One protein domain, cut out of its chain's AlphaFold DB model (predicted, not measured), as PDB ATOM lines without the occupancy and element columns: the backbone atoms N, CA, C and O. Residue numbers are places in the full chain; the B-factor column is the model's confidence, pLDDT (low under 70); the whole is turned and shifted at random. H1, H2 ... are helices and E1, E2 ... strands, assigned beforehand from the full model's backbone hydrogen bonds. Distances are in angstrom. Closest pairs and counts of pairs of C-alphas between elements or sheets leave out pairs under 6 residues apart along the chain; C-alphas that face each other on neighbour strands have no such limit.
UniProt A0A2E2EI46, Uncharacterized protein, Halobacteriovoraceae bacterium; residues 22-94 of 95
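AT A GLANCE: This is residues 22 to 94 of the 95 residues of an uncharacterized protein of Halobacteriovoraceae bacterium (UniProt A0A2E2EI46). Look first for a small sheet of three short strands, E1, E3 and E2, with the helix H1 crossing over one face; the longer helix H2 lies off the sheet, to one side of it. A long link, residues 75 to 88, returns from H2 to E3 and on its way runs for a moment beside the end of E2. The 73 printed residues hold, along the chain, E1, H1, E2, H2 and E3, and the mixed sheet has the order E1, E3, E2. The class is mixed, helices and strands, with 33 residues, under half, in named elements. The whole is compact, with a radius of gyration of the C-alphas of 11.5 A, and rounded, spanning 33 by 24 by 20 A.

HOW THE PARTS SIT: Begin at the inner strand E3, residues 89 to 93. The edge strand E1, residues 22 to 24, is antiparallel to it at 153 degrees, and there you find N 23 and O 91 within hydrogen-bond range at 2.8 A. The other edge strand, E2, residues 52 to 55, is parallel to E3 at 23 degrees, with N 90 and O 52 at 2.8 A and N 54 and O 90 at 3.0 A. H1, residues 33 to 41, is on the sheet at a height of 10.3 A and runs across the strands, at 87 degrees to E3 on the local plane. It lies over E3 and only just over E2, on which 3 of its 9 C-alphas fall. H2, residues 63 to 74, is not on the sheet and is apart from E1. H1 and H2 only just touch, with 3 pairs of C-alphas within 8 A, and H2 does so with residues 65 to 68 alone; the closest C-alphas are those of Ile 41 and Tyr 65, 5.6 A apart. These helices run the same way at a steep tilt of 53 degrees. E2, H2 and E3 form a strand-helix-strand unit, two parallel neighbour strands with a helix between them in the chain, and its crossover is left-handed. Every O i to N i+4 pair is within hydrogen-bond range in H1, and 7 of 8 are in H2.

IN THESE COORDINATES: Find C-alpha 89 at (34.274, 9.647, 7.380); from there E3 runs 12.1 A to C-alpha 93 at (34.421, 0.762, 15.547). E2 measures 10.0 A and E1 6.3 A. H1 runs 12.4 A, and H2 runs 16.3 A from C-alpha 63 at (36.296, 6.228, 30.210).

THE WHOLE: The farthest C-alphas, those of Ala 26 and Leu 74, are 33.5 A apart. The printed part has no cut. The link from H2 to E3 is long, and within it residues 81 to 82 pair in parallel with residues 54 to 55 of E2; the other links are short. The mean pLDDT of the printed part is 87.5, and residue 94 is under 70.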
ATOM      1  N   PHE A  22      39.192   1.064  13.108       87.50
ATOM      2  CA  PHE A  22      38.851   2.229  12.309       87.50
ATOM      3  C   PHE A  22      38.443   1.747  10.930       87.50
ATOM      4  O   PHE A  22      39.245   1.148  10.216       87.50
ATOM      5  N   GLU A  23      37.204   2.029  10.555       89.44
ATOM      6  CA  GLU A  23      36.736   1.873   9.189       89.44
ATOM      7  C   GLU A  23      36.888   3.212   8.469       89.44
ATOM      8  O   GLU A  23      36.447   4.257   8.945       89.44
ATOM      9  N   LYS A  24      37.552   3.179   7.318       89.12
ATOM     10  CA  LYS A  24      37.772   4.351   6.477       89.12
ATOM     11  C   LYS A  24      36.726   4.366   5.369       89.12
ATOM     12  O   LYS A  24      36.510   3.346   4.719       89.12
ATOM     13  N   GLY A  25      36.106   5.519   5.151       87.12
ATOM     14  CA  GLY A  25      35.292   5.774   3.971       87.12
ATOM     15  C   GLY A  25      36.104   5.729   2.675       87.12
ATOM     16  O   GLY A  25      37.327   5.862   2.687       87.12
ATOM     17  N   ALA A  26      35.413   5.565   1.546       87.00
ATOM     18  CA  ALA A  26      36.027   5.382   0.229       87.00
ATOM     19  C   ALA A  26      36.960   6.530  -0.220       87.00
ATOM     20  O   ALA A  26      37.885   6.286  -0.988       87.00
ATOM     21  N   ASN A  27      36.746   7.757   0.267       88.25
ATOM     22  CA  ASN A  27      37.537   8.940  -0.091       88.25
ATOM     23  C   ASN A  27      38.588   9.309   0.968       88.25
ATOM     24  O   ASN A  27      39.305  10.301   0.818       88.25
ATOM     25  N   VAL A  28      38.672   8.547   2.058       88.06
ATOM     26  CA  VAL A  28      39.616   8.807   3.144       88.06
ATOM     27  C   VAL A  28      41.004   8.331   2.728       88.06
ATOM     28  O   VAL A  28      41.180   7.193   2.289       88.06
ATOM     29  N   LYS A  29      42.019   9.182   2.908       86.94
ATOM     30  CA  LYS A  29      43.406   8.799   2.611       86.94
ATOM     31  C   LYS A  29      43.902   7.750   3.605       86.94
ATOM     32  O   LYS A  29      43.406   7.631   4.726       86.94
ATOM     33  N   ASP A  30      44.942   7.012   3.232       85.19
ATOM     34  CA  ASP A  30      45.567   6.068   4.153       85.19
ATOM     35  C   ASP A  30      46.190   6.789   5.356       85.19
ATOM     36  O   ASP A  30      47.282   7.352   5.296       85.19
ATOM     37  N   ILE A  31      45.472   6.763   6.480       85.88
ATOM     38  CA  ILE A  31      45.934   7.291   7.759       85.88
ATOM     39  C   ILE A  31      46.279   6.123   8.673       85.88
ATOM     40  O   ILE A  31      45.480   5.213   8.902       85.88
ATOM     41  N   HIS A  32      47.481   6.175   9.240       86.62
ATOM     42  CA  HIS A  32      47.970   5.127  10.121       86.62
ATOM     43  C   HIS A  32      47.097   5.014  11.395       86.62
ATOM     44  O   HIS A  32      46.904   6.021  12.086       86.62
ATOM     45  N   PRO A  33      46.646   3.811  11.805       83.81
ATOM     46  CA  PRO A  33      45.756   3.630  12.962       83.81
ATOM     47  C   PRO A  33      46.281   4.236  14.272       83.81
ATOM     48  O   PRO A  33      45.528   4.789  15.069       83.81
ATOM     49  N   ARG A  34      47.603   4.201  14.488       86.25
ATOM     50  CA  ARG A  34      48.256   4.857  15.641       86.25
ATOM     51  C   ARG A  34      47.993   6.372  15.689       86.25
ATOM     52  O   ARG A  34      47.802   6.916  16.773       86.25
ATOM     53  N   MET A  35      47.969   7.037  14.532       88.81
ATOM     54  CA  MET A  35      47.647   8.463  14.430       88.81
ATOM     55  C   MET A  35      46.180   8.703  14.791       88.81
ATOM     56  O   MET A  35      45.888   9.585  15.592       88.81
ATOM     57  N   LEU A  36      45.272   7.874  14.265       87.12
ATOM     58  CA  LEU A  36      43.838   7.967  14.556       87.12
ATOM     59  C   LEU A  36      43.553   7.809  16.050       87.12
ATOM     60  O   LEU A  36      42.836   8.621  16.624       87.12
ATOM     61  N   ARG A  37      44.204   6.848  16.715       86.62
ATOM     62  CA  ARG A  37      44.124   6.700  18.178       86.62
ATOM     63  C   ARG A  37      44.600   7.951  18.909       86.62
ATOM     64  O   ARG A  37      43.946   8.391  19.848       86.62
ATOM     65  N   LYS A  38      45.709   8.558  18.475       88.44
ATOM     66  CA  LYS A  38      46.218   9.800  19.077       88.44
ATOM     67  C   LYS A  38      45.223  10.954  18.924       88.44
ATOM     68  O   LYS A  38      44.966  11.652  19.899       88.44
ATOM     69  N   LEU A  39      44.650  11.129  17.734       88.62
ATOM     70  CA  LEU A  39      43.632  12.148  17.459       88.62
ATOM     71  C   LEU A  39      42.378  11.927  18.307       88.62
ATOM     72  O   LEU A  39      41.846  12.874  18.884       88.62
ATOM     73  N   LEU A  40      41.973  10.667  18.461       87.38
ATOM     74  CA  LEU A  40      40.839  10.280  19.286       87.38
ATOM     75  C   LEU A  40      41.064  10.606  20.769       87.38
ATOM     76  O   LEU A  40      40.224  11.244  21.402       87.38
ATOM     77  N   ILE A  41      42.238  10.263  21.306       87.25
ATOM     78  CA  ILE A  41      42.666  10.627  22.669       87.25
ATOM     79  C   ILE A  41      42.715  12.148  22.851       87.25
ATOM     80  O   ILE A  41      42.578  12.659  23.959       87.25
ATOM     81  N   GLN A  42      42.964  12.906  21.788       87.56
ATOM     82  CA  GLN A  42      42.967  14.366  21.818       87.56
ATOM     83  C   GLN A  42      41.572  14.983  21.654       87.56
ATOM     84  O   GLN A  42      41.470  16.201  21.732       87.56
ATOM     85  N   GLY A  43      40.529  14.180  21.419       85.25
ATOM     86  CA  GLY A  43      39.179  14.673  21.143       85.25
ATOM     87  C   GLY A  43      39.058  15.411  19.812       85.25
ATOM     88  O   GLY A  43      38.178  16.245  19.655       85.25
ATOM     89  N   LYS A  44      39.935  15.136  18.840       88.69
ATOM     90  CA  LYS A  44      39.868  15.768  17.517       88.69
ATOM     91  C   LYS A  44      38.710  15.192  16.707       88.69
ATOM     92  O   LYS A  44      38.567  13.981  16.606       88.69
ATOM     93  N   THR A  45      37.946  16.066  16.060       89.38
ATOM     94  CA  THR A  45      36.791  15.708  15.215       89.38
ATOM     95  C   THR A  45      37.142  15.462  13.753       89.38
ATOM     96  O   THR A  45      36.295  15.012  12.980       89.38
ATOM     97  N   LYS A  46      38.381  15.764  13.357       91.62
ATOM     98  CA  LYS A  46      38.869  15.611  11.986       91.62
ATOM     99  C   LYS A  46      40.268  15.016  11.959       91.62
ATOM    100  O   LYS A  46      41.080  15.264  12.854       91.62
ATOM    101  N   ALA A  47      40.535  14.257  10.910       89.50
ATOM    102  CA  ALA A  47      41.851  13.749  10.580       89.50
ATOM    103  C   ALA A  47      42.654  14.756   9.726       89.50
ATOM    104  O   ALA A  47      42.095  15.758   9.274       89.50
ATOM    105  N   PRO A  48      43.971  14.542   9.519       87.75
ATOM    106  CA  PRO A  48      44.837  15.489   8.808       87.75
ATOM    107  C   PRO A  48      44.464  15.700   7.336       87.75
ATOM    108  O   PRO A  48      44.806  16.724   6.760       87.75
ATOM    109  N   ASP A  49      43.768  14.739   6.731       87.75
ATOM    110  CA  ASP A  49      43.235  14.821   5.369       87.75
ATOM    111  C   ASP A  49      41.895  15.579   5.289       87.75
ATOM    112  O   ASP A  49      41.349  15.740   4.202       87.75
ATOM    113  N   GLY A  50      41.368  16.051   6.424       88.94
ATOM    114  CA  GLY A  50      40.079  16.731   6.527       88.94
ATOM    115  C   GLY A  50      38.889  15.802   6.781       88.94
ATOM    116  O   GLY A  50      37.799  16.308   7.075       88.94
ATOM    117  N   SER A  51      39.087  14.479   6.742       91.69
ATOM    118  CA  SER A  51      38.038  13.484   6.977       91.69
ATOM    119  C   SER A  51      37.456  13.621   8.379       91.69
ATOM    120  O   SER A  51      38.176  13.867   9.351       91.69
ATOM    121  N   LYS A  52      36.138  13.456   8.509       92.38
ATOM    122  CA  LYS A  52      35.455  13.576   9.806       92.38
ATOM    123  C   LYS A  52      35.626  12.293  10.606       92.38
ATOM    124  O   LYS A  52      35.439  11.203  10.079       92.38
ATOM    125  N   ILE A  53      35.925  12.424  11.890       91.38
ATOM    126  CA  ILE A  53      36.015  11.301  12.816       91.38
ATOM    127  C   ILE A  53      34.658  11.156  13.501       91.38
ATOM    128  O   ILE A  53      34.211  12.073  14.192       91.38
ATOM    129  N   LYS A  54      34.005  10.011  13.299       92.56
ATOM    130  CA  LYS A  54      32.727   9.678  13.934       92.56
ATOM    131  C   LYS A  54      32.825   8.380  14.708       92.56
ATOM    132  O   LYS A  54      33.623   7.509  14.381       92.56
ATOM    133  N   ILE A  55      31.985   8.252  15.720       90.62
ATOM    134  CA  ILE A  55      31.867   7.047  16.533       90.62
ATOM    135  C   ILE A  55      30.663   6.257  16.026       90.62
ATOM    136  O   ILE A  55      29.590   6.835  15.865       90.62
ATOM    137  N   ALA A  56      30.821   4.961  15.751       90.00
ATOM    138  CA  ALA A  56      29.661   4.150  15.388       90.00
ATOM    139  C   ALA A  56      28.652   4.087  16.557       90.00
ATOM    140  O   ALA A  56      29.069   4.097  17.720       90.00
ATOM    141  N   PRO A  57      27.335   4.028  16.289       87.69
ATOM    142  CA  PRO A  57      26.338   3.909  17.348       87.69
ATOM    143  C   PRO A  57      26.585   2.649  18.182       87.69
ATOM    144  O   PRO A  57      26.825   1.576  17.630       87.69
ATOM    145  N   GLY A  58      26.529   2.774  19.508       83.12
ATOM    146  CA  GLY A  58      26.759   1.653  20.425       83.12
ATOM    147  C   GLY A  58      28.230   1.320  20.706       83.12
ATOM    148  O   GLY A  58      28.493   0.487  21.568       83.12
ATOM    149  N   THR A  59      29.191   1.992  20.061       85.06
ATOM    150  CA  THR A  59      30.625   1.812  20.333       85.06
ATOM    151  C   THR A  59      30.972   2.224  21.768       85.06
ATOM    152  O   THR A  59      30.792   3.381  22.172       85.06
ATOM    153  N   GLN A  60      31.534   1.297  22.548       82.69
ATOM    154  CA  GLN A  60      31.995   1.588  23.905       82.69
ATOM    155  C   GLN A  60      33.340   2.320  23.896       82.69
ATOM    156  O   GLN A  60      34.413   1.730  23.794       82.69
ATOM    157  N   ILE A  61      33.286   3.643  24.059       82.50
ATOM    158  CA  ILE A  61      34.487   4.467  24.215       82.50
ATOM    159  C   ILE A  61      35.040   4.357  25.646       82.50
ATOM    160  O   ILE A  61      34.292   4.614  26.597       82.50
ATOM    161  N   PRO A  62      36.347   4.073  25.813       81.25
ATOM    162  CA  PRO A  62      37.013   4.059  27.111       81.25
ATOM    163  C   PRO A  62      36.772   5.324  27.954       81.25
ATOM    164  O   PRO A  62      36.762   6.452  27.451       81.25
ATOM    165  N   SER A  63      36.623   5.145  29.268       83.88
ATOM    166  CA  SER A  63      36.296   6.228  30.210       83.88
ATOM    167  C   SER A  63      37.345   7.343  30.247       83.88
ATOM    168  O   SER A  63      37.003   8.513  30.404       83.88
ATOM    169  N   ASN A  64      38.620   7.010  30.034       83.19
ATOM    170  CA  ASN A  64      39.707   7.985  29.932       83.19
ATOM    171  C   ASN A  64      39.563   8.917  28.718       83.19
ATOM    172  O   ASN A  64      39.991  10.067  28.791       83.19
ATOM    173  N   TYR A  65      38.963   8.457  27.615       86.25
ATOM    174  CA  TYR A  65      38.718   9.300  26.442       86.25
ATOM    175  C   TYR A  65      37.502  10.185  26.693       86.25
ATOM    176  O   TYR A  65      37.581  11.390  26.468       86.25
ATOM    177  N   ARG A  66      36.425   9.609  27.252       85.06
ATOM    178  CA  ARG A  66      35.218  10.352  27.647       85.06
ATOM    179  C   ARG A  66      35.541  11.502  28.589       85.06
ATOM    180  O   ARG A  66      35.207  12.629  28.260       85.06
ATOM    181  N   LYS A  67      36.291  11.247  29.667       88.00
ATOM    182  CA  LYS A  67      36.702  12.293  30.616       88.00
ATOM    183  C   LYS A  67      37.355  13.480  29.904       88.00
ATOM    184  O   LYS A  67      36.992  14.626  30.133       88.00
ATOM    185  N   LYS A  68      38.294  13.200  29.001       88.31
ATOM    186  CA  LYS A  68      39.002  14.243  28.256       88.31
ATOM    187  C   LYS A  68      38.103  14.970  27.258       88.31
ATOM    188  O   LYS A  68      38.270  16.161  27.032       88.31
ATOM    189  N   TRP A  69      37.155  14.276  26.643       90.88
ATOM    190  CA  TRP A  69      36.172  14.909  25.769       90.88
ATOM    191  C   TRP A  69      35.198  15.784  26.544       90.88
ATOM    192  O   TRP A  69      34.845  16.852  26.062       90.88
ATOM    193  N   ASP A  70      34.793  15.366  27.738       90.88
ATOM    194  CA  ASP A  70      33.942  16.167  28.610       90.88
ATOM    195  C   ASP A  70      34.668  17.451  29.033       90.88
ATOM    196  O   ASP A  70      34.093  18.531  28.941       90.88
ATOM    197  N   GLU A  71      35.962  17.373  29.368       91.12
ATOM    198  CA  GLU A  71      36.815  18.552  29.597       91.12
ATOM    199  C   GLU A  71      36.866  19.480  28.366       91.12
ATOM    200  O   GLU A  71      36.703  20.695  28.491       91.12
ATOM    201  N   ILE A  72      37.029  18.919  27.161       90.81
ATOM    202  CA  ILE A  72      37.030  19.694  25.909       90.81
ATOM    203  C   ILE A  72      35.671  20.373  25.683       90.81
ATOM    204  O   ILE A  72      35.640  21.572  25.403       90.81
ATOM    205  N   LYS A  73      34.556  19.657  25.867       90.81
ATOM    206  CA  LYS A  73      33.199  20.217  25.754       90.81
ATOM    207  C   LYS A  73      32.967  21.350  26.750       90.81
ATOM    208  O   LYS A  73      32.409  22.375  26.373       90.81
ATOM    209  N   LEU A  74      33.418  21.192  27.998       92.44
ATOM    210  CA  LEU A  74      33.319  22.229  29.032       92.44
ATOM    211  C   LEU A  74      34.102  23.495  28.657       92.44
ATOM    212  O   LEU A  74      33.677  24.595  28.993       92.44
ATOM    213  N   SER A  75      35.206  23.352  27.921       91.00
ATOM    214  CA  SER A  75      35.964  24.479  27.360       91.00
ATOM    215  C   SER A  75      35.388  25.054  26.053       91.00
ATOM    216  O   SER A  75      35.980  25.962  25.476       91.00
ATOM    217  N   GLY A  76      34.249  24.539  25.574       88.69
ATOM    218  CA  GLY A  76      33.601  24.966  24.328       88.69
ATOM    219  C   GLY A  76      34.190  24.356  23.050       88.69
ATOM    220  O   GLY A  76      33.926  24.857  21.961       88.69
ATOM    221  N   GLY A  77      35.005  23.304  23.162       87.44
ATOM    222  CA  GLY A  77      35.580  22.601  22.018       87.44
ATOM    223  C   GLY A  77      34.689  21.478  21.477       87.44
ATOM    224  O   GLY A  77      33.912  20.862  22.208       87.44
ATOM    225  N   ASP A  78      34.859  21.167  20.193       88.19
ATOM    226  CA  ASP A  78      34.178  20.046  19.542       88.19
ATOM    227  C   ASP A  78      34.865  18.711  19.839       88.19
ATOM    228  O   ASP A  78      36.095  18.621  19.872       88.19
ATOM    229  N   VAL A  79      34.070  17.645  19.959       89.94
ATOM    230  CA  VAL A  79      34.559  16.267  20.123       89.94
ATOM    231  C   VAL A  79      33.881  15.321  19.133       89.94
ATOM    232  O   VAL A  79      32.843  15.678  18.567       89.94
ATOM    233  N   PRO A  80      34.453  14.127  18.873       88.75
ATOM    234  CA  PRO A  80      33.851  13.171  17.955       88.75
ATOM    235  C   PRO A  80      32.414  12.849  18.363       88.75
ATOM    236  O   PRO A  80      32.136  12.557  19.527       88.75
ATOM    237  N   SER A  81      31.508  12.921  17.395       87.62
ATOM    238  CA  SER A  81      30.093  12.622  17.583       87.62
ATOM    239  C   SER A  81      29.746  11.242  17.039       87.62
ATOM    240  O   SER A  81      30.463  10.672  16.209       87.62
ATOM    241  N   GLU A  82      28.631  10.699  17.516       88.69
ATOM    242  CA  GLU A  82      28.090   9.459  16.978       88.69
ATOM    243  C   GLU A  82      27.557   9.658  15.549       88.69
ATOM    244  O   GLU A  82      27.041  10.719  15.182       88.69
ATOM    245  N   GLY A  83      27.691   8.632  14.713       87.00
ATOM    246  CA  GLY A  83      27.070   8.597  13.395       87.00
ATOM    247  C   GLY A  83      27.521   7.420  12.542       87.00
ATOM    248  O   GLY A  83      28.194   6.512  13.008       87.00
ATOM    249  N   SER A  84      27.120   7.431  11.275       85.00
ATOM    250  CA  SER A  84      27.339   6.331  10.336       85.00
ATOM    251  C   SER A  84      28.606   6.497   9.494       85.00
ATOM    252  O   SER A  84      29.145   7.600   9.352       85.00
ATOM    253  N   ALA A  85      29.038   5.389   8.886       83.81
ATOM    254  CA  ALA A  85      30.032   5.404   7.819       83.81
ATOM    255  C   ALA A  85      29.548   6.277   6.648       83.81
ATOM    256  O   ALA A  85      28.358   6.318   6.328       83.81
ATOM    257  N   ALA A  86      30.485   6.982   6.020       86.69
ATOM    258  CA  ALA A  86      30.282   7.764   4.806       86.69
ATOM    259  C   ALA A  86      31.615   7.873   4.054       86.69
ATOM    260  O   ALA A  86      32.663   7.574   4.626       86.69
ATOM    261  N   ALA A  87      31.587   8.323   2.796       86.38
ATOM    262  CA  ALA A  87      32.773   8.358   1.937       86.38
ATOM    263  C   ALA A  87      33.943   9.164   2.537       86.38
ATOM    264  O   ALA A  87      35.082   8.726   2.425       86.38
ATOM    265  N   ASP A  88      33.655  10.257   3.252       89.25
ATOM    266  CA  ASP A  88      34.657  11.166   3.842       89.25
ATOM    267  C   ASP A  88      34.760  11.036   5.380       89.25
ATOM    268  O   ASP A  88      35.136  11.979   6.090       89.25
ATOM    269  N   VAL A  89      34.331   9.894   5.931       90.38
ATOM    270  CA  VAL A  89      34.274   9.647   7.380       90.38
ATOM    271  C   VAL A  89      35.207   8.509   7.772       90.38
ATOM    272  O   VAL A  89      35.221   7.444   7.160       90.38
ATOM    273  N   ILE A  90      35.947   8.728   8.855       90.12
ATOM    274  CA  ILE A  90      36.633   7.686   9.610       90.12
ATOM    275  C   ILE A  90      35.703   7.274  10.735       90.12
ATOM    276  O   ILE A  90      35.484   8.034  11.684       90.12
ATOM    277  N   LEU A  91      35.138   6.082  10.606       90.00
ATOM    278  CA  LEU A  91      34.246   5.513  11.591       90.00
ATOM    279  C   LEU A  91      35.057   4.724  12.616       90.00
ATOM    280  O   LEU A  91      35.803   3.805  12.283       90.00
ATOM    281  N   ILE A  92      34.902   5.089  13.880       88.50
ATOM    282  CA  ILE A  92      35.477   4.366  15.004       88.50
ATOM    283  C   ILE A  92      34.540   3.217  15.332       88.50
ATOM    284  O   ILE A  92      33.394   3.429  15.745       88.50
ATOM    285  N   LYS A  93      35.059   2.010  15.152       82.56
ATOM    286  CA  LYS A  93      34.421   0.762  15.547       82.56
ATOM    287  C   LYS A  93      35.177   0.198  16.752       82.56
ATOM    288  O   LYS A  93      36.398   0.299  16.830       82.56
ATOM    289  N   GLY A  94      34.463  -0.391  17.698       66.56
ATOM    290  CA  GLY A  94      35.060  -1.318  18.661       66.56
ATOM    291  C   GLY A  94      34.881  -0.964  20.142       66.56
ATOM    292  O   GLY A  94      34.825   0.209  20.508       66.56
TER     293      GLY A  94